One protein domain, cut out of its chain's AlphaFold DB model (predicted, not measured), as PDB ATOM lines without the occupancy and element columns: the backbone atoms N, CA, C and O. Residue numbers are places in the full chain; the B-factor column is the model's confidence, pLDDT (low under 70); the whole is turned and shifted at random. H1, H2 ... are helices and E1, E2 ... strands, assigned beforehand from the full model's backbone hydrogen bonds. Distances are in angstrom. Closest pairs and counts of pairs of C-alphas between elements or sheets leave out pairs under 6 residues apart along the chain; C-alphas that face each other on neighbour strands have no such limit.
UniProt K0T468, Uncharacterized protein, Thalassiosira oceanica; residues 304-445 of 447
ATOM      1  N   LEU A 304     111.670 154.056 172.489       90.00
ATOM      2  CA  LEU A 304     111.338 153.068 171.470       90.00
ATOM      3  C   LEU A 304     111.228 153.693 170.072       90.00
ATOM      4  O   LEU A 304     111.642 153.070 169.096       90.00
ATOM      5  N   ASP A 305     110.732 154.927 169.984       88.94
ATOM      6  CA  ASP A 305     110.682 155.685 168.732       88.94
ATOM      7  C   ASP A 305     112.098 156.002 168.240       88.94
ATOM      8  O   ASP A 305     112.416 155.739 167.078       88.94
ATOM      9  N   VAL A 306     112.986 156.432 169.146       88.06
ATOM     10  CA  VAL A 306     114.406 156.663 168.830       88.06
ATOM     11  C   VAL A 306     115.086 155.375 168.356       88.06
ATOM     12  O   VAL A 306     115.815 155.388 167.364       88.06
ATOM     13  N   LEU A 307     114.835 154.243 169.023       89.44
ATOM     14  CA  LEU A 307     115.407 152.946 168.641       89.44
ATOM     15  C   LEU A 307     114.955 152.505 167.242       89.44
ATOM     16  O   LEU A 307     115.776 152.020 166.462       89.44
ATOM     17  N   ARG A 308     113.679 152.710 166.895       88.25
ATOM     18  CA  ARG A 308     113.122 152.388 165.567       88.25
ATOM     19  C   ARG A 308     113.640 153.297 164.453       88.25
ATOM     20  O   ARG A 308     113.629 152.886 163.298       88.25
ATOM     21  N   GLN A 309     114.097 154.502 164.787       83.81
ATOM     22  CA  GLN A 309     114.706 155.439 163.838       83.81
ATOM     23  C   GLN A 309     116.205 155.210 163.615       83.81
ATOM     24  O   GLN A 309     116.793 155.837 162.729       83.81
ATOM     25  N   LEU A 310     116.844 154.331 164.398       81.88
ATOM     26  CA  LEU A 310     118.237 153.972 164.158       81.88
ATOM     27  C   LEU A 310     118.401 153.428 162.729       81.88
ATOM     28  O   LEU A 310     117.522 152.718 162.242       81.88
ATOM     29  N   PRO A 311     119.545 153.682 162.064       69.69
ATOM     30  CA  PRO A 311     119.807 153.242 160.687       69.69
ATOM     31  C   PRO A 311     119.951 151.712 160.528       69.69
ATOM     32  O   PRO A 311     120.448 151.238 159.506       69.69
ATOM     33  N   ASN A 312     119.545 150.942 161.538       70.25
ATOM     34  CA  ASN A 312     119.576 149.489 161.568       70.25
ATOM     35  C   ASN A 312     118.452 148.921 160.680       70.25
ATOM     36  O   ASN A 312     117.572 149.650 160.220       70.25
ATOM     37  N   GLN A 313     118.476 147.611 160.408       63.03
ATOM     38  CA  GLN A 313     117.475 146.994 159.534       63.03
ATOM     39  C   GLN A 313     116.035 147.218 160.045       63.03
ATOM     40  O   GLN A 313     115.804 147.123 161.258       63.03
ATOM     41  N   PRO A 314     115.062 147.466 159.141       66.62
ATOM     42  CA  PRO A 314     113.652 147.515 159.509       66.62
ATOM     43  C   PRO A 314     113.268 146.213 160.214       66.62
ATOM     44  O   PRO A 314     113.571 145.131 159.717       66.62
ATOM     45  N   GLY A 315     112.621 146.324 161.368       76.56
ATOM     46  CA  GLY A 315     112.096 145.175 162.103       76.56
ATOM     47  C   GLY A 315     112.896 144.726 163.327       76.56
ATOM     48  O   GLY A 315     112.403 143.927 164.122       76.56
ATOM     49  N   LEU A 316     114.102 145.269 163.548       86.31
ATOM     50  CA  LEU A 316     114.945 144.880 164.690       86.31
ATOM     51  C   LEU A 316     114.261 145.117 166.052       86.31
ATOM     52  O   LEU A 316     114.487 144.379 167.010       86.31
ATOM     53  N   TRP A 317     113.411 146.141 166.141       90.94
ATOM     54  CA  TRP A 317     112.732 146.555 167.373       90.94
ATOM     55  C   TRP A 317     111.225 146.263 167.361       90.94
ATOM     56  O   TRP A 317     110.487 146.829 168.168       90.94
ATOM     57  N   ASP A 318     110.747 145.393 166.468       88.12
ATOM     58  CA  ASP A 318     109.311 145.089 166.349       88.12
ATOM     59  C   ASP A 318     108.775 144.359 167.583       88.12
ATOM     60  O   ASP A 318     107.690 144.663 168.069       88.12
ATOM     61  N   ASN A 319     109.581 143.455 168.144       90.88
ATOM     62  CA  ASN A 319     109.247 142.691 169.349       90.88
ATOM     63  C   ASN A 319     109.705 143.388 170.642       90.88
ATOM     64  O   ASN A 319     109.857 142.730 171.674       90.88
ATOM     65  N   ALA A 320     110.038 144.681 170.580       93.12
ATOM     66  CA  ALA A 320     110.462 145.436 171.749       93.12
ATOM     67  C   ALA A 320     109.258 146.012 172.503       93.12
ATOM     68  O   ALA A 320     108.403 146.690 171.934       93.12
ATOM     69  N   GLU A 321     109.238 145.785 173.810       94.25
ATOM     70  CA  GLU A 321     108.242 146.315 174.737       94.25
ATOM     71  C   GLU A 321     108.951 147.125 175.821       94.25
ATOM     72  O   GLU A 321     109.952 146.679 176.393       94.25
ATOM     73  N   CYS A 322     108.426 148.310 176.125       94.38
ATOM     74  CA  CYS A 322     108.974 149.194 177.142       94.38
ATOM     75  C   CYS A 322     107.858 149.797 177.992       94.38
ATOM     76  O   CYS A 322     106.875 150.303 177.456       94.38
ATOM     77  N   ASP A 323     108.028 149.762 179.312       92.44
ATOM     78  CA  ASP A 323     107.149 150.487 180.222       92.44
ATOM     79  C   ASP A 323     107.461 151.993 180.185       92.44
ATOM     80  O   ASP A 323     108.621 152.405 180.293       92.44
ATOM     81  N   GLY A 324     106.419 152.824 180.117       89.50
ATOM     82  CA  GLY A 324     106.554 154.281 180.101       89.50
ATOM     83  C   GLY A 324     107.257 154.805 178.844       89.50
ATOM     84  O   GLY A 324     107.112 154.253 177.759       89.50
ATOM     85  N   ASP A 325     108.020 155.884 178.997       88.25
ATOM     86  CA  ASP A 325     108.774 156.532 177.915       88.25
ATOM     87  C   ASP A 325     110.147 155.883 177.641       88.25
ATOM     88  O   ASP A 325     110.843 156.262 176.701       88.25
ATOM     89  N   GLY A 326     110.559 154.920 178.473       89.88
ATOM     90  CA  GLY A 326     111.859 154.248 178.430       89.88
ATOM     91  C   GLY A 326     113.051 155.066 178.934       89.88
ATOM     92  O   GLY A 326     114.106 154.499 179.224       89.88
ATOM     93  N   TRP A 327     112.904 156.376 179.133       90.62
ATOM     94  CA  TRP A 327     114.005 157.241 179.567       90.62
ATOM     95  C   TRP A 327     114.399 157.029 181.036       90.62
ATOM     96  O   TRP A 327     115.538 157.305 181.422       90.62
ATOM     97  N   TRP A 328     113.519 156.404 181.826       90.25
ATOM     98  CA  TRP A 328     113.801 155.918 183.184       90.25
ATOM     99  C   TRP A 328     115.021 154.984 183.273       90.25
ATOM    100  O   TRP A 328     115.585 154.816 184.361       90.25
ATOM    101  N   ILE A 329     115.446 154.364 182.164       91.75
ATOM    102  CA  ILE A 329     116.646 153.514 182.118       91.75
ATOM    103  C   ILE A 329     117.886 154.329 182.498       91.75
ATOM    104  O   ILE A 329     118.725 153.833 183.249       91.75
ATOM    105  N   GLY A 330     117.978 155.590 182.060       88.44
ATOM    106  CA  GLY A 330     119.095 156.478 182.392       88.44
ATOM    107  C   GLY A 330     119.117 156.839 183.876       88.44
ATOM    108  O   GLY A 330     120.151 156.737 184.537       88.44
ATOM    109  N   GLU A 331     117.956 157.173 184.439       86.00
ATOM    110  CA  GLU A 331     117.817 157.409 185.881       86.00
ATOM    111  C   GLU A 331     118.214 156.171 186.690       86.00
ATOM    112  O   GLU A 331     118.940 156.272 187.678       86.00
ATOM    113  N   SER A 332     117.770 154.991 186.255       88.06
ATOM    114  CA  SER A 332     118.046 153.729 186.948       88.06
ATOM    115  C   SER A 332     119.526 153.342 186.881       88.06
ATOM    116  O   SER A 332     120.105 152.814 187.833       88.06
ATOM    117  N   LEU A 333     120.164 153.651 185.750       88.69
ATOM    118  CA  LEU A 333     121.594 153.477 185.537       88.69
ATOM    119  C   LEU A 333     122.412 154.368 186.492       88.69
ATOM    120  O   LEU A 333     123.311 153.870 187.172       88.69
ATOM    121  N   ASN A 334     122.053 155.649 186.619       85.44
ATOM    122  CA  ASN A 334     122.693 156.590 187.549       85.44
ATOM    123  C   ASN A 334     122.457 156.231 189.025       85.44
ATOM    124  O   ASN A 334     123.334 156.424 189.866       85.44
ATOM    125  N   ASN A 335     121.282 155.684 189.340       85.44
ATOM    126  CA  ASN A 335     120.907 155.269 190.690       85.44
ATOM    127  C   ASN A 335     121.483 153.903 191.108       85.44
ATOM    128  O   ASN A 335     121.329 153.510 192.266       85.44
ATOM    129  N   GLY A 336     122.116 153.167 190.187       85.56
ATOM    130  CA  GLY A 336     122.675 151.837 190.447       85.56
ATOM    131  C   GLY A 336     121.623 150.748 190.696       85.56
ATOM    132  O   GLY A 336     121.919 149.727 191.322       85.56
ATOM    133  N   ASP A 337     120.383 150.948 190.245       89.38
ATOM    134  CA  ASP A 337     119.277 149.999 190.421       89.38
ATOM    135  C   ASP A 337     118.825 149.321 189.115       89.38
ATOM    136  O   ASP A 337     117.869 148.537 189.128       89.38
ATOM    137  N   LEU A 338     119.577 149.534 188.028       92.25
ATOM    138  CA  LEU A 338     119.411 148.850 186.750       92.25
ATOM    139  C   LEU A 338     120.017 147.434 186.758       92.25
ATOM    140  O   LEU A 338     121.197 147.226 187.067       92.25
ATOM    141  N   VAL A 339     119.207 146.454 186.361       91.94
ATOM    142  CA  VAL A 339     119.629 145.072 186.104       91.94
ATOM    143  C   VAL A 339     119.407 144.753 184.642       91.94
ATOM    144  O   VAL A 339     118.342 145.036 184.102       91.94
ATOM    145  N   VAL A 340     120.399 144.129 184.028       91.38
ATOM    146  CA  VAL A 340     120.343 143.695 182.639       91.38
ATOM    147  C   VAL A 340     120.482 142.181 182.594       91.38
ATOM    148  O   VAL A 340     121.341 141.620 183.276       91.38
ATOM    149  N   VAL A 341     119.621 141.531 181.820       91.56
ATOM    150  CA  VAL A 341     119.596 140.078 181.637       91.56
ATOM    151  C   VAL A 341     119.585 139.776 180.145       91.56
ATOM    152  O   VAL A 341     118.804 140.391 179.422       91.56
ATOM    153  N   SER A 342     120.408 138.837 179.691       91.38
ATOM    154  CA  SER A 342     120.393 138.329 178.315       91.38
ATOM    155  C   SER A 342     120.534 136.811 178.289       91.38
ATOM    156  O   SER A 342     121.150 136.250 179.194       91.38
ATOM    157  N   ASP A 343     119.969 136.186 177.260       90.50
ATOM    158  CA  ASP A 343     120.031 134.742 177.008       90.50
ATOM    159  C   ASP A 343     120.009 134.473 175.491       90.50
ATOM    160  O   ASP A 343     119.294 135.158 174.742       90.50
ATOM    161  N   GLY A 344     120.804 133.506 175.035       89.75
ATOM    162  CA  GLY A 344     120.949 133.089 173.646       89.75
ATOM    163  C   GLY A 344     120.487 131.649 173.415       89.75
ATOM    164  O   GLY A 344     120.766 130.734 174.180       89.75
ATOM    165  N   SER A 345     119.807 131.395 172.296       89.38
ATOM    166  CA  SER A 345     119.348 130.052 171.931       89.38
ATOM    167  C   SER A 345     119.757 129.663 170.516       89.38
ATOM    168  O   SER A 345     119.699 130.461 169.579       89.38
ATOM    169  N   TYR A 346     120.151 128.402 170.362       90.69
ATOM    170  CA  TYR A 346     120.492 127.776 169.091       90.69
ATOM    171  C   TYR A 346     120.125 126.289 169.148       90.69
ATOM    172  O   TYR A 346     120.414 125.621 170.141       90.69
ATOM    173  N   LYS A 347     119.473 125.778 168.097       90.12
ATOM    174  CA  LYS A 347     119.039 124.374 167.993       90.12
ATOM    175  C   LYS A 347     119.362 123.825 166.610       90.12
ATOM    176  O   LYS A 347     118.540 123.929 165.694       90.12
ATOM    177  N   SER A 348     120.541 123.222 166.478       87.25
ATOM    178  CA  SER A 348     121.035 122.661 165.216       87.25
ATOM    179  C   SER A 348     120.135 121.560 164.654       87.25
ATOM    180  O   SER A 348     120.102 121.380 163.441       87.25
ATOM    181  N   GLU A 349     119.360 120.857 165.490       89.25
ATOM    182  CA  GLU A 349     118.438 119.813 165.024       89.25
ATOM    183  C   GLU A 349     117.231 120.383 164.270       89.25
ATOM    184  O   GLU A 349     116.609 119.679 163.476       89.25
ATOM    185  N   LYS A 350     116.867 121.645 164.534       87.69
ATOM    186  CA  LYS A 350     115.734 122.316 163.881       87.69
ATOM    187  C   LYS A 350     116.174 123.179 162.711       87.69
ATOM    188  O   LYS A 350     115.519 123.178 161.673       87.69
ATOM    189  N   ALA A 351     117.234 123.951 162.909       87.56
ATOM    190  CA  ALA A 351     117.776 124.844 161.903       87.56
ATOM    191  C   ALA A 351     119.258 125.070 162.199       87.56
ATOM    192  O   ALA A 351     119.618 125.632 163.231       87.56
ATOM    193  N   ILE A 352     120.112 124.630 161.280       89.31
ATOM    194  CA  ILE A 352     121.564 124.806 161.400       89.31
ATOM    195  C   ILE A 352     121.986 126.266 161.217       89.31
ATOM    196  O   ILE A 352     123.035 126.659 161.713       89.31
ATOM    197  N   ASP A 353     121.152 127.059 160.545       91.50
ATOM    198  CA  ASP A 353     121.418 128.422 160.100       91.50
ATOM    199  C   ASP A 353     120.633 129.481 160.890       91.50
ATOM    200  O   ASP A 353     120.532 130.611 160.429       91.50
ATOM    201  N   VAL A 354     120.037 129.150 162.045       91.69
ATOM    202  CA  VAL A 354     119.230 130.104 162.832       91.69
ATOM    203  C   VAL A 354     119.635 130.106 164.301       91.69
ATOM    204  O   VAL A 354     119.626 129.064 164.954       91.69
ATOM    205  N   CYS A 355     119.899 131.291 164.850       91.69
ATOM    206  CA  CYS A 355     119.995 131.530 166.291       91.69
ATOM    207  C   CYS A 355     119.036 132.648 166.726       91.69
ATOM    208  O   CYS A 355     118.528 133.420 165.913       91.69
ATOM    209  N   SER A 356     118.756 132.722 168.023       92.44
ATOM    210  CA  SER A 356     117.891 133.748 168.608       92.44
ATOM    211  C   SER A 356     118.437 134.240 169.937       92.44
ATOM    212  O   SER A 356     119.193 133.526 170.594       92.44
ATOM    213  N   CYS A 357     118.007 135.417 170.367       93.12
ATOM    214  CA  CYS A 357     118.326 135.950 171.682       93.12
ATOM    215  C   CYS A 357     117.121 136.646 172.316       93.12
ATOM    216  O   CYS A 357     116.178 137.067 171.637       93.12
ATOM    217  N   ALA A 358     117.180 136.793 173.634       93.50
ATOM    218  CA  ALA A 358     116.280 137.632 174.403       93.50
ATOM    219  C   ALA A 358     117.093 138.480 175.377       93.50
ATOM    220  O   ALA A 358     118.067 138.007 175.963       93.50
ATOM    221  N   PHE A 359     116.677 139.724 175.590       94.00
ATOM    222  CA  PHE A 359     117.272 140.570 176.616       94.00
ATOM    223  C   PHE A 359     116.232 141.431 177.320       94.00
ATOM    224  O   PHE A 359     115.180 141.768 176.771       94.00
ATOM    225  N   ARG A 360     116.527 141.767 178.579       94.75
ATOM    226  CA  ARG A 360     115.676 142.574 179.450       94.75
ATOM    227  C   ARG A 360     116.492 143.565 180.264       94.75
ATOM    228  O   ARG A 360     117.515 143.203 180.840       94.75
ATOM    229  N   LEU A 361     115.988 144.787 180.379       94.75
ATOM    230  CA  LEU A 361     116.471 145.798 181.314       94.75
ATOM    231  C   LEU A 361     115.388 146.037 182.366       94.75
ATOM    232  O   LEU A 361     114.225 146.233 182.026       94.75
ATOM    233  N   LEU A 362     115.756 145.988 183.642       94.06
ATOM    234  CA  LEU A 362     114.832 146.014 184.773       94.06
ATOM    235  C   LEU A 362     115.257 147.086 185.779       94.06
ATOM    236  O   LEU A 362     116.375 147.044 186.295       94.06
ATOM    237  N   CYS A 363     114.348 147.997 186.125       91.56
ATOM    238  CA  CYS A 363     114.524 148.898 187.263       91.56
ATOM    239  C   CYS A 363     114.072 148.198 188.551       91.56
ATOM    240  O   CYS A 363     112.882 147.920 188.736       91.56
ATOM    241  N   LYS A 364     114.985 147.943 189.499       86.75
ATOM    242  CA  LYS A 364     114.621 147.268 190.763       86.75
ATOM    243  C   LYS A 364     113.592 148.041 191.589       86.75
ATOM    244  O   LYS A 364     112.799 147.398 192.282       86.75
ATOM    245  N   ARG A 365     113.640 149.378 191.538       85.25
ATOM    246  CA  ARG A 365     112.841 150.295 192.364       85.25
ATOM    247  C   ARG A 365     111.429 150.474 191.823       85.25
ATOM    248  O   ARG A 365     110.474 150.228 192.546       85.25
ATOM    249  N   ARG A 366     111.309 150.861 190.549       86.81
ATOM    250  CA  ARG A 366     110.021 151.146 189.891       86.81
ATOM    251  C   ARG A 366     109.357 149.903 189.297       86.81
ATOM    252  O   ARG A 366     108.201 149.975 188.912       86.81
ATOM    253  N   LYS A 367     110.081 148.777 189.222       90.12
ATOM    254  CA  LYS A 367     109.653 147.526 188.564       90.12
ATOM    255  C   LYS A 367     109.344 147.675 187.073       90.12
ATOM    256  O   LYS A 367     108.743 146.778 186.494       90.12
ATOM    257  N   PHE A 368     109.809 148.761 186.464       93.50
ATOM    258  CA  PHE A 368     109.719 148.962 185.027       93.50
ATOM    259  C   PHE A 368     110.659 148.018 184.289       93.50
ATOM    260  O   PHE A 368     111.760 147.712 184.774       93.50
ATOM    261  N   LYS A 369     110.210 147.570 183.120       94.94
ATOM    262  CA  LYS A 369     110.954 146.682 182.235       94.94
ATOM    263  C   LYS A 369     111.034 147.231 180.812       94.94
ATOM    264  O   LYS A 369     110.109 147.850 180.295       94.94
ATOM    265  N   PHE A 370     112.162 146.949 180.179       96.00
ATOM    266  CA  PHE A 370     112.328 146.935 178.733       96.00
ATOM    267  C   PHE A 370     112.670 145.502 178.342       96.00
ATOM    268  O   PHE A 370     113.507 144.882 179.003       96.00
ATOM    269  N   GLN A 371     112.053 144.961 177.298       95.81
ATOM    270  CA  GLN A 371     112.360 143.625 176.800       95.81
ATOM    271  C   GLN A 371     112.314 143.572 175.281       95.81
ATOM    272  O   GLN A 371     111.504 144.256 174.666       95.81
ATOM    273  N   CYS A 372     113.168 142.752 174.679       95.19
ATOM    274  CA  CYS A 372     113.167 142.522 173.241       95.19
ATOM    275  C   CYS A 372     113.722 141.127 172.924       95.19
ATOM    276  O   CYS A 372     114.431 140.523 173.736       95.19
ATOM    277  N   THR A 373     113.370 140.616 171.746       94.50
ATOM    278  CA  THR A 373     113.852 139.338 171.217       94.50
ATOM    279  C   THR A 373     114.272 139.503 169.768       94.50
ATOM    280  O   THR A 373     113.557 140.140 168.991       94.50
ATOM    281  N   TRP A 374     115.407 138.907 169.406       92.38
ATOM    282  CA  TRP A 374     115.907 138.881 168.035       92.38
ATOM    283  C   TRP A 374     116.075 137.445 167.552       92.38
ATOM    284  O   TRP A 374     116.341 136.532 168.335       92.38
ATOM    285  N   ALA A 375     115.943 137.259 166.245       90.75
ATOM    286  CA  ALA A 375     116.285 136.024 165.562       90.75
ATOM    287  C   ALA A 375     117.077 136.372 164.306       90.75
ATOM    288  O   ALA A 375     116.713 137.292 163.575       90.75
ATOM    289  N   GLU A 376     118.148 135.632 164.060       89.06
ATOM    290  CA  GLU A 376     119.025 135.847 162.921       89.06
ATOM    291  C   GLU A 376     119.200 134.541 162.152       89.06
ATOM    292  O   GLU A 376     119.381 133.475 162.747       89.06
ATOM    293  N   ARG A 377     119.133 134.636 160.820       90.44
ATOM    294  CA  ARG A 377     119.404 133.523 159.912       90.44
ATOM    295  C   ARG A 377     120.722 133.763 159.183       90.44
ATOM    296  O   ARG A 377     120.801 134.672 158.359       90.44
ATOM    297  N   ILE A 378     121.725 132.942 159.468       88.25
ATOM    298  CA  ILE A 378     123.069 133.034 158.899       88.25
ATOM    299  C   ILE A 378     123.770 131.658 158.945       88.25
ATOM    300  O   ILE A 378     123.551 130.906 159.898       88.25
ATOM    301  N   PRO A 379     124.618 131.293 157.963       86.69
ATOM    302  CA  PRO A 379     125.341 130.015 157.978       86.69
ATOM    303  C   PRO A 379     126.219 129.799 159.222       86.69
ATOM    304  O   PRO A 379     126.391 128.669 159.669       86.69
ATOM    305  N   GLU A 380     126.747 130.875 159.805       85.38
ATOM    306  CA  GLU A 380     127.592 130.878 161.004       85.38
ATOM    307  C   GLU A 380     126.796 130.919 162.326       85.38
ATOM    308  O   GLU A 380     127.358 131.218 163.390       85.38
ATOM    309  N   ALA A 381     125.486 130.646 162.283       86.62
ATOM    310  CA  ALA A 381     124.638 130.613 163.466       86.62
ATOM    311  C   ALA A 381     125.163 129.606 164.502       86.62
ATOM    312  O   ALA A 381     125.651 128.521 164.185       86.62
ATOM    313  N   GLY A 382     125.053 129.968 165.778       87.38
ATOM    314  CA  GLY A 382     125.507 129.115 166.867       87.38
ATOM    315  C   GLY A 382     125.146 129.671 168.234       87.38
ATOM    316  O   GLY A 382     124.740 130.827 168.362       87.38
ATOM    317  N   ILE A 383     125.344 128.847 169.267       86.06
ATOM    318  CA  ILE A 383     125.039 129.193 170.668       86.06
ATOM    319  C   ILE A 383     125.717 130.512 171.051       86.06
ATOM    320  O   ILE A 383     125.070 131.447 171.508       86.06
ATOM    321  N   TYR A 384     127.021 130.627 170.779       85.62
ATOM    322  CA  TYR A 384     127.791 131.818 171.137       85.62
ATOM    323  C   TYR A 384     127.334 133.083 170.389       85.62
ATOM    324  O   TYR A 384     127.424 134.172 170.945       85.62
ATOM    325  N   ARG A 385     126.803 132.954 169.162       87.38
ATOM    326  CA  ARG A 385     126.239 134.087 168.411       87.38
ATOM    327  C   ARG A 385     124.968 134.611 169.072       87.38
ATOM    328  O   ARG A 385     124.850 135.814 169.266       87.38
ATOM    329  N   GLY A 386     124.061 133.713 169.467       88.44
ATOM    330  CA  GLY A 386     122.841 134.074 170.195       88.44
ATOM    331  C   GLY A 386     123.143 134.856 171.478       88.44
ATOM    332  O   GLY A 386     122.537 135.893 171.727       88.44
ATOM    333  N   GLU A 387     124.149 134.419 172.236       88.25
ATOM    334  CA  GLU A 387     124.611 135.123 173.441       88.25
ATOM    335  C   GLU A 387     125.122 136.539 173.149       88.25
ATOM    336  O   GLU A 387     124.767 137.499 173.836       88.25
ATOM    337  N   ILE A 388     125.947 136.692 172.106       86.38
ATOM    338  CA  ILE A 388     126.485 137.999 171.707       86.38
ATOM    339  C   ILE A 388     125.356 138.931 171.261       86.38
ATOM    340  O   ILE A 388     125.333 140.085 171.681       86.38
ATOM    341  N   LEU A 389     124.395 138.438 170.472       89.06
ATOM    342  CA  LEU A 389     123.241 139.223 170.027       89.06
ATOM    343  C   LEU A 389     122.415 139.737 171.210       89.06
ATOM    344  O   LEU A 389     122.007 140.897 171.222       89.06
ATOM    345  N   GLY A 390     122.182 138.895 172.223       89.56
ATOM    346  CA  GLY A 390     121.481 139.301 173.445       89.56
ATOM    347  C   GLY A 390     122.218 140.418 174.182       89.56
ATOM    348  O   GLY A 390     121.591 141.372 174.651       89.56
ATOM    349  N   ALA A 391     123.550 140.335 174.229       86.88
ATOM    350  CA  ALA A 391     124.376 141.371 174.829       86.88
ATOM    351  C   ALA A 391     124.385 142.682 174.041       86.88
ATOM    352  O   ALA A 391     124.220 143.760 174.616       86.88
ATOM    353  N   LEU A 392     124.531 142.588 172.722       87.06
ATOM    354  CA  LEU A 392     124.510 143.729 171.817       87.06
ATOM    355  C   LEU A 392     123.188 144.497 171.933       87.06
ATOM    356  O   LEU A 392     123.194 145.721 172.044       87.06
ATOM    357  N   GLY A 393     122.060 143.788 172.002       89.62
ATOM    358  CA  GLY A 393     120.738 144.399 172.106       89.62
ATOM    359  C   GLY A 393     120.586 145.352 173.283       89.62
ATOM    360  O   GLY A 393     120.234 146.519 173.091       89.62
ATOM    361  N   TYR A 394     120.921 144.916 174.500       89.94
ATOM    362  CA  TYR A 394     120.837 145.818 175.648       89.94
ATOM    363  C   TYR A 394     121.909 146.916 175.615       89.94
ATOM    364  O   TYR A 394     121.676 148.002 176.147       89.94
ATOM    365  N   LEU A 395     123.079 146.669 175.010       88.06
ATOM    366  CA  LEU A 395     124.139 147.675 174.885       88.06
ATOM    367  C   LEU A 395     123.730 148.805 173.941       88.06
ATOM    368  O   LEU A 395     123.999 149.963 174.256       88.06
ATOM    369  N   ILE A 396     123.029 148.504 172.844       89.06
ATOM    370  CA  ILE A 396     122.472 149.531 171.954       89.06
ATOM    371  C   ILE A 396     121.459 150.394 172.713       89.06
ATOM    372  O   ILE A 396     121.544 151.621 172.651       89.06
ATOM    373  N   VAL A 397     120.560 149.781 173.492       91.31
ATOM    374  CA  VAL A 397     119.602 150.520 174.333       91.31
ATOM    375  C   VAL A 397     120.330 151.452 175.303       91.31
ATOM    376  O   VAL A 397     120.029 152.645 175.364       91.31
ATOM    377  N   LEU A 398     121.329 150.937 176.027       89.75
ATOM    378  CA  LEU A 398     122.130 151.740 176.951       89.75
ATOM    379  C   LEU A 398     122.859 152.877 176.236       89.75
ATOM    380  O   LEU A 398     122.876 153.990 176.748       89.75
ATOM    381  N   ARG A 399     123.425 152.623 175.053       87.38
ATOM    382  CA  ARG A 399     124.122 153.632 174.254       87.38
ATOM    383  C   ARG A 399     123.191 154.763 173.833       87.38
ATOM    384  O   ARG A 399     123.588 155.918 173.932       87.38
ATOM    385  N   VAL A 400     121.969 154.462 173.392       88.38
ATOM    386  CA  VAL A 400     120.977 155.493 173.037       88.38
ATOM    387  C   VAL A 400     120.625 156.344 174.256       88.38
ATOM    388  O   VAL A 400     120.645 157.569 174.179       88.38
ATOM    389  N   VAL A 401     120.388 155.703 175.401       89.00
ATOM    390  CA  VAL A 401     120.065 156.392 176.657       89.00
ATOM    391  C   VAL A 401     121.205 157.304 177.118       89.00
ATOM    392  O   VAL A 401     120.953 158.444 177.500       89.00
ATOM    393  N   THR A 402     122.453 156.832 177.070       86.38
ATOM    394  CA  THR A 402     123.612 157.611 177.529       86.38
ATOM    395  C   THR A 402     124.079 158.670 176.534       86.38
ATOM    396  O   THR A 402     124.787 159.590 176.932       86.38
ATOM    397  N   SER A 403     123.681 158.569 175.263       80.94
ATOM    398  CA  SER A 403     124.015 159.553 174.222       80.94
ATOM    399  C   SER A 403     123.059 160.751 174.186       80.94
ATOM    400  O   SER A 403     123.284 161.677 173.410       80.94
ATOM    401  N   ARG A 404     121.987 160.745 174.988       79.88
ATOM    402  CA  ARG A 404     121.030 161.857 175.068       79.88
ATOM    403  C   ARG A 404     121.674 163.061 175.761       79.88
ATOM    404  O   ARG A 404     122.271 162.899 176.820       79.88
ATOM    405  N   GLU A 405     121.495 164.271 175.225       68.75
ATOM    406  CA  GLU A 405     122.107 165.496 175.784       68.75
ATOM    407  C   GLU A 405     121.716 165.755 177.251       68.75
ATOM    408  O   GLU A 405     122.506 166.287 178.026       68.75
ATOM    409  N   SER A 406     120.517 165.329 177.665       71.69
ATOM    410  CA  SER A 406     120.037 165.450 179.047       71.69
ATOM    411  C   SER A 406     120.667 164.446 180.021       71.69
ATOM    412  O   SER A 406     120.421 164.524 181.227       71.69
ATOM    413  N   PHE A 407     121.429 163.465 179.531       74.44
ATOM    414  CA  PHE A 407     122.030 162.438 180.367       74.44
ATOM    415  C   PHE A 407     123.391 162.895 180.905       74.44
ATOM    416  O   PHE A 407     124.372 163.008 180.177       74.44
ATOM    417  N   SER A 408     123.465 163.105 182.221       75.69
ATOM    418  CA  SER A 408     124.724 163.351 182.931       75.69
ATOM    419  C   SER A 408     125.139 162.106 183.711       75.69
ATOM    420  O   SER A 408     124.390 161.628 184.566       75.69
ATOM    421  N   VAL A 409     126.350 161.613 183.450       75.81
ATOM    422  CA  VAL A 409     126.937 160.459 184.148       75.81
ATOM    423  C   VAL A 409     127.206 160.813 185.613       75.81
ATOM    424  O   VAL A 409     127.870 161.809 185.901       75.81
ATOM    425  N   GLN A 410     126.732 159.979 186.541       77.00
ATOM    426  CA  GLN A 410     127.049 160.099 187.968       77.00
ATOM    427  C   GLN A 410     128.243 159.199 188.362       77.00
ATOM    428  O   GLN A 410     128.434 158.134 187.764       77.00
ATOM    429  N   PRO A 411     129.031 159.541 189.405       56.22
ATOM    430  CA  PRO A 411     130.261 158.820 189.780       56.22
ATOM    431  C   PRO A 411     130.092 157.328 190.126       56.22
ATOM    432  O   PRO A 411     131.074 156.593 190.182       56.22
ATOM    433  N   ARG A 412     128.863 156.869 190.394       60.16
ATOM    434  CA  ARG A 412     128.526 155.481 190.773       60.16
ATOM    435  C   ARG A 412     127.637 154.773 189.752       60.16
ATOM    436  O   ARG A 412     126.863 153.889 190.109       60.16
ATOM    437  N   THR A 413     127.755 155.148 188.486       68.44
ATOM    438  CA  THR A 413     126.984 154.523 187.413       68.44
ATOM    439  C   THR A 413     127.388 153.054 187.246       68.44
ATOM    440  O   THR A 413     128.458 152.753 186.721       68.44
ATOM    441  N   VAL A 414     126.552 152.126 187.722       70.88
ATOM    442  CA  VAL A 414     126.812 150.679 187.654       70.88
ATOM    443  C   VAL A 414     125.540 149.947 187.240       70.88
ATOM    444  O   VAL A 414     124.525 150.016 187.928       70.88
ATOM    445  N   ALA A 415     125.616 149.188 186.146       76.44
ATOM    446  CA  ALA A 415     124.589 148.224 185.760       76.44
ATOM    447  C   ALA A 415     125.006 146.811 186.193       76.44
ATOM    448  O   ALA A 415     126.150 146.397 185.983       76.44
ATOM    449  N   LYS A 416     124.079 146.043 186.776       81.56
ATOM    450  CA  LYS A 416     124.319 144.625 187.079       81.56
ATOM    451  C   LYS A 416     123.913 143.770 185.878       81.56
ATOM    452  O   LYS A 416     122.721 143.583 185.654       81.56
ATOM    453  N   GLY A 417     124.892 143.238 185.148       79.00
ATOM    454  CA  GLY A 417     124.668 142.268 184.070       79.00
ATOM    455  C   GLY A 417     124.556 140.834 184.592       79.00
ATOM    456  O   GLY A 417     125.353 140.414 185.435       79.00
ATOM    457  N   ILE A 418     123.569 140.091 184.097       80.00
ATOM    458  CA  ILE A 418     123.360 138.663 184.347       80.00
ATOM    459  C   ILE A 418     123.273 137.975 182.983       80.00
ATOM    460  O   ILE A 418     122.343 138.233 182.225       80.00
ATOM    461  N   ALA A 419     124.238 137.111 182.690       75.94
ATOM    462  CA  ALA A 419     124.205 136.199 181.551       75.94
ATOM    463  C   ALA A 419     124.711 134.837 182.029       75.94
ATOM    464  O   ALA A 419     125.565 134.768 182.923       75.94
ATOM    465  N   ASP A 420     124.171 133.769 181.465       69.69
ATOM    466  CA  ASP A 420     124.581 132.395 181.743       69.69
ATOM    467  C   ASP A 420     125.950 132.082 181.102       69.69
ATOM    468  O   ASP A 420     126.787 131.396 181.702       69.69
ATOM    469  N   ASN A 421     126.256 132.689 179.952       68.62
ATOM    470  CA  ASN A 421     127.542 132.567 179.287       68.62
ATOM    471  C   ASN A 421     128.540 133.660 179.710       68.62
ATOM    472  O   ASN A 421     128.555 134.798 179.232       68.62
ATOM    473  N   THR A 422     129.491 133.277 180.566       67.25
ATOM    474  CA  THR A 422     130.561 134.185 181.020       67.25
ATOM    475  C   THR A 422     131.531 134.626 179.917       67.25
ATOM    476  O   THR A 422     132.292 135.567 180.142       67.25
ATOM    477  N   GLY A 423     131.542 133.982 178.744       69.00
ATOM    478  CA  GLY A 423     132.422 134.325 177.623       69.00
ATOM    479  C   GLY A 423     132.182 135.740 177.096       69.00
ATOM    480  O   GLY A 423     133.136 136.507 176.948       69.00
ATOM    481  N   VAL A 424     130.913 136.123 176.931       70.25
ATOM    482  CA  VAL A 424     130.521 137.465 176.474       70.25
ATOM    483  C   VAL A 424     130.867 138.522 177.526       70.25
ATOM    484  O   VAL A 424     131.470 139.543 177.209       70.25
ATOM    485  N   ILE A 425     130.620 138.231 178.809       69.25
ATOM    486  CA  ILE A 425     130.989 139.120 179.924       69.25
ATOM    487  C   ILE A 425     132.515 139.293 180.019       69.25
ATOM    488  O   ILE A 425     133.010 140.400 180.235       69.25
ATOM    489  N   LYS A 426     133.290 138.213 179.856       70.62
ATOM    490  CA  LYS A 426     134.763 138.264 179.856       70.62
ATOM    491  C   LYS A 426     135.295 139.072 178.676       70.62
ATOM    492  O   LYS A 426     136.243 139.829 178.858       70.62
ATOM    493  N   ARG A 427     134.677 138.944 177.497       71.25
ATOM    494  CA  ARG A 427     135.007 139.759 176.323       71.25
ATOM    495  C   ARG A 427     134.689 141.235 176.563       71.25
ATOM    496  O   ARG A 427     135.553 142.066 176.321       71.25
ATOM    497  N   ALA A 428     133.526 141.549 177.135       67.12
ATOM    498  CA  ALA A 428     133.135 142.919 177.477       67.12
ATOM    499  C   ALA A 428     134.089 143.590 178.487       67.12
ATOM    500  O   ALA A 428     134.270 144.803 178.456       67.12
ATOM    501  N   ARG A 429     134.748 142.814 179.362       71.38
ATOM    502  CA  ARG A 429     135.794 143.321 180.274       71.38
ATOM    503  C   ARG A 429     137.103 143.692 179.573       71.38
ATOM    504  O   ARG A 429     137.919 144.382 180.175       71.38
ATOM    505  N   ASN A 430     137.322 143.230 178.345       71.88
ATOM    506  CA  ASN A 430     138.496 143.566 177.547       71.88
ATOM    507  C   ASN A 430     138.076 144.041 176.142       71.88
ATOM    508  O   ASN A 430     138.314 143.337 175.154       71.88
ATOM    509  N   PRO A 431     137.434 145.222 176.047       66.06
ATOM    510  CA  PRO A 431     136.823 145.706 174.808       66.06
ATOM    511  C   PRO A 431     137.848 145.986 173.702       66.06
ATOM    512  O   PRO A 431     137.524 145.888 172.527       66.06
ATOM    513  N   ASN A 432     139.104 146.264 174.065       67.62
ATOM    514  CA  ASN A 432     140.177 146.582 173.118       67.62
ATOM    515  C   ASN A 432     140.956 145.347 172.633       67.62
ATOM    516  O   ASN A 432     141.960 145.490 171.933       67.62
ATOM    517  N   ALA A 433     140.562 144.134 173.030       72.44
ATOM    518  CA  ALA A 433     141.247 142.929 172.581       72.44
ATOM    519  C   ALA A 433     141.006 142.711 171.073       72.44
ATOM    520  O   ALA A 433     139.849 142.602 170.662       72.44
ATOM    521  N   PRO A 434     142.052 142.570 170.239       64.81
ATOM    522  CA  PRO A 434     141.881 142.387 168.800       64.81
ATOM    523  C   PRO A 434     141.116 141.094 168.493       64.81
ATOM    524  O   PRO A 434     141.184 140.119 169.253       64.81
ATOM    525  N   LEU A 435     140.367 141.083 167.388       68.06
ATOM    526  CA  LEU A 435     139.735 139.859 166.902       68.06
ATOM    527  C   LEU A 435     140.767 138.938 166.261       68.06
ATOM    528  O   LEU A 435     141.758 139.380 165.674       68.06
ATOM    529  N   LYS A 436     140.525 137.631 166.367       67.06
ATOM    530  CA  LYS A 436     141.351 136.638 165.680       67.06
ATOM    531  C   LYS A 436     140.966 136.585 164.202       67.06
ATOM    532  O   LYS A 436     139.793 136.693 163.853       67.06
ATOM    533  N   MET A 437     141.958 136.366 163.342       54.12
ATOM    534  CA  MET A 437     141.734 136.105 161.920       54.12
ATOM    535  C   MET A 437     140.800 134.890 161.765       54.12
ATOM    536  O   MET A 437     141.017 133.869 162.420       54.12
ATOM    537  N   ASN A 438     139.761 135.016 160.932       63.72
ATOM    538  CA  ASN A 438     138.712 134.007 160.689       63.72
ATOM    539  C   ASN A 438     137.784 133.699 161.880       63.72
ATOM    540  O   ASN A 438     137.216 132.610 161.967       63.72
ATOM    541  N   GLN A 439     137.610 134.635 162.814       70.44
ATOM    542  CA  GLN A 439     136.605 134.482 163.861       70.44
ATOM    543  C   GLN A 439     135.190 134.601 163.268       70.44
ATOM    544  O   GLN A 439     134.817 135.656 162.769       70.44
ATOM    545  N   SER A 440     134.391 133.533 163.363       66.94
ATOM    546  CA  SER A 440     133.049 133.442 162.752       66.94
ATOM    547  C   SER A 440     132.031 134.463 163.263       66.94
ATOM    548  O   SER A 440     131.048 134.720 162.589       66.94
ATOM    549  N   GLN A 441     132.272 135.041 164.442       73.00
ATOM    550  CA  GLN A 441     131.412 136.050 165.074       73.00
ATOM    551  C   GLN A 441     132.054 137.444 165.064       73.00
ATOM    552  O   GLN A 441     131.761 138.266 165.929       73.00
ATOM    553  N   ALA A 442     133.033 137.677 164.183       65.56
ATOM    554  CA  ALA A 442     133.744 138.950 164.104       65.56
ATOM    555  C   ALA A 442     132.800 140.113 163.780       65.56
ATOM    556  O   ALA A 442     132.938 141.178 164.360       65.56
ATOM    557  N   ASP A 443     131.826 139.890 162.906       68.06
ATOM    558  CA  ASP A 443     130.811 140.864 162.513       68.06
ATOM    559  C   ASP A 443     130.012 141.411 163.708       68.06
ATOM    560  O   ASP A 443     129.872 142.620 163.829       68.06
ATOM    561  N   VAL A 444     129.584 140.549 164.636       71.06
ATOM    562  CA  VAL A 444     128.763 140.939 165.804       71.06
ATOM    563  C   VAL A 444     129.582 141.450 166.993       71.06
ATOM    564  O   VAL A 444     129.025 141.937 167.972       71.06
ATOM    565  N   LEU A 445     130.906 141.278 166.963       65.88
ATOM    566  CA  LEU A 445     131.820 141.686 168.038       65.88
ATOM    567  C   LEU A 445     132.525 143.023 167.762       65.88
ATOM    568  O   LEU A 445     133.333 143.449 168.592       65.88
TER     569      LEU A 445
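This is residues 304 to 445 of the 447 residues of an uncharacterized protein of Thalassiosira oceanica (UniProt K0T468). A four-stranded sheet has the long helix H3 running lengthwise over one face, with the short helix H2 across the end of that same face, while the other face has no named helix. Three long strands, E1 to E3, make most of the sheet, short E4 extends it beside E1, and the small helices H1 and H4 pack on H3. The printed part has 142 residues with four named helices and four named strands, in the order H1, H2, E1, E2, E3, H3, E4, H4; the sheet's order is E3, E2, E1, E4, mixed, and the class is mixed, helices and strands. The whole is compact, with a radius of gyration of the C-alphas of 15.6 A and spans of 43 by 32 by 27 A.

H1, residues 304 to 309, begins with C-alpha 304 at (111.338, 153.068, 171.470). H2 is residues 328 to 334. E1, residues 338 to 346, measures 27.5 A, E2, residues 354 to 363, 31.2 A, and E3, residues 369 to 377, 27.3 A. H3, residues 383 to 402, measures 29.3 A. E4 is residues 416 to 419. H4, residues 422 to 428, ends with C-alpha 428 at (133.135, 142.919, 177.477).

H1 and H3 only just touch, with 3 pairs of C-alphas within 8 A, the closest those of Leu 307 and Val 397, 7.5 A apart. H2, at a height of 7.9 A over the sheet, lies over E2 and touches H3 about perpendicular, at 90 degrees; their closest C-alphas, Gly 330 and Val 401, are 5.8 A apart. E1, E2 and E3 form a meander, each strand the antiparallel neighbour of the one before, with N 341 and O 360 at 2.9 A and N 361 and O 370 at 2.8 A. H3 is on the same face as H2, at a height of 7.6 A, and runs only just along the strands, at 29.6 degrees to E2 on the local plane. E3, H3 and E4 form a split strand-helix-strand unit, two strands running the same way with E2 and E1 between them, and its crossover is right-handed. E4 is parallel to E1, with N 418 and O 340 at 2.8 A. H4 only just touches H3, with 3 pairs of C-alphas within 8 A, the closest Ile 388 and Val 424 at 6.3 A. In H1, H2 and H4 every O i to N i+4 pair is within hydrogen-bond range, in H3 15 of 16.

The two C-alphas farthest apart, Glu 349 and Ser 406, are 47.8 A apart. The printed part has no cut. The links H1 to H2 and H3 to E4 are long, and residues 429 to 445 hold no named element. Mean pLDDT of the printed part is 83.1; 24 residues are under 70, among them 420 to 423 and 434 to 438.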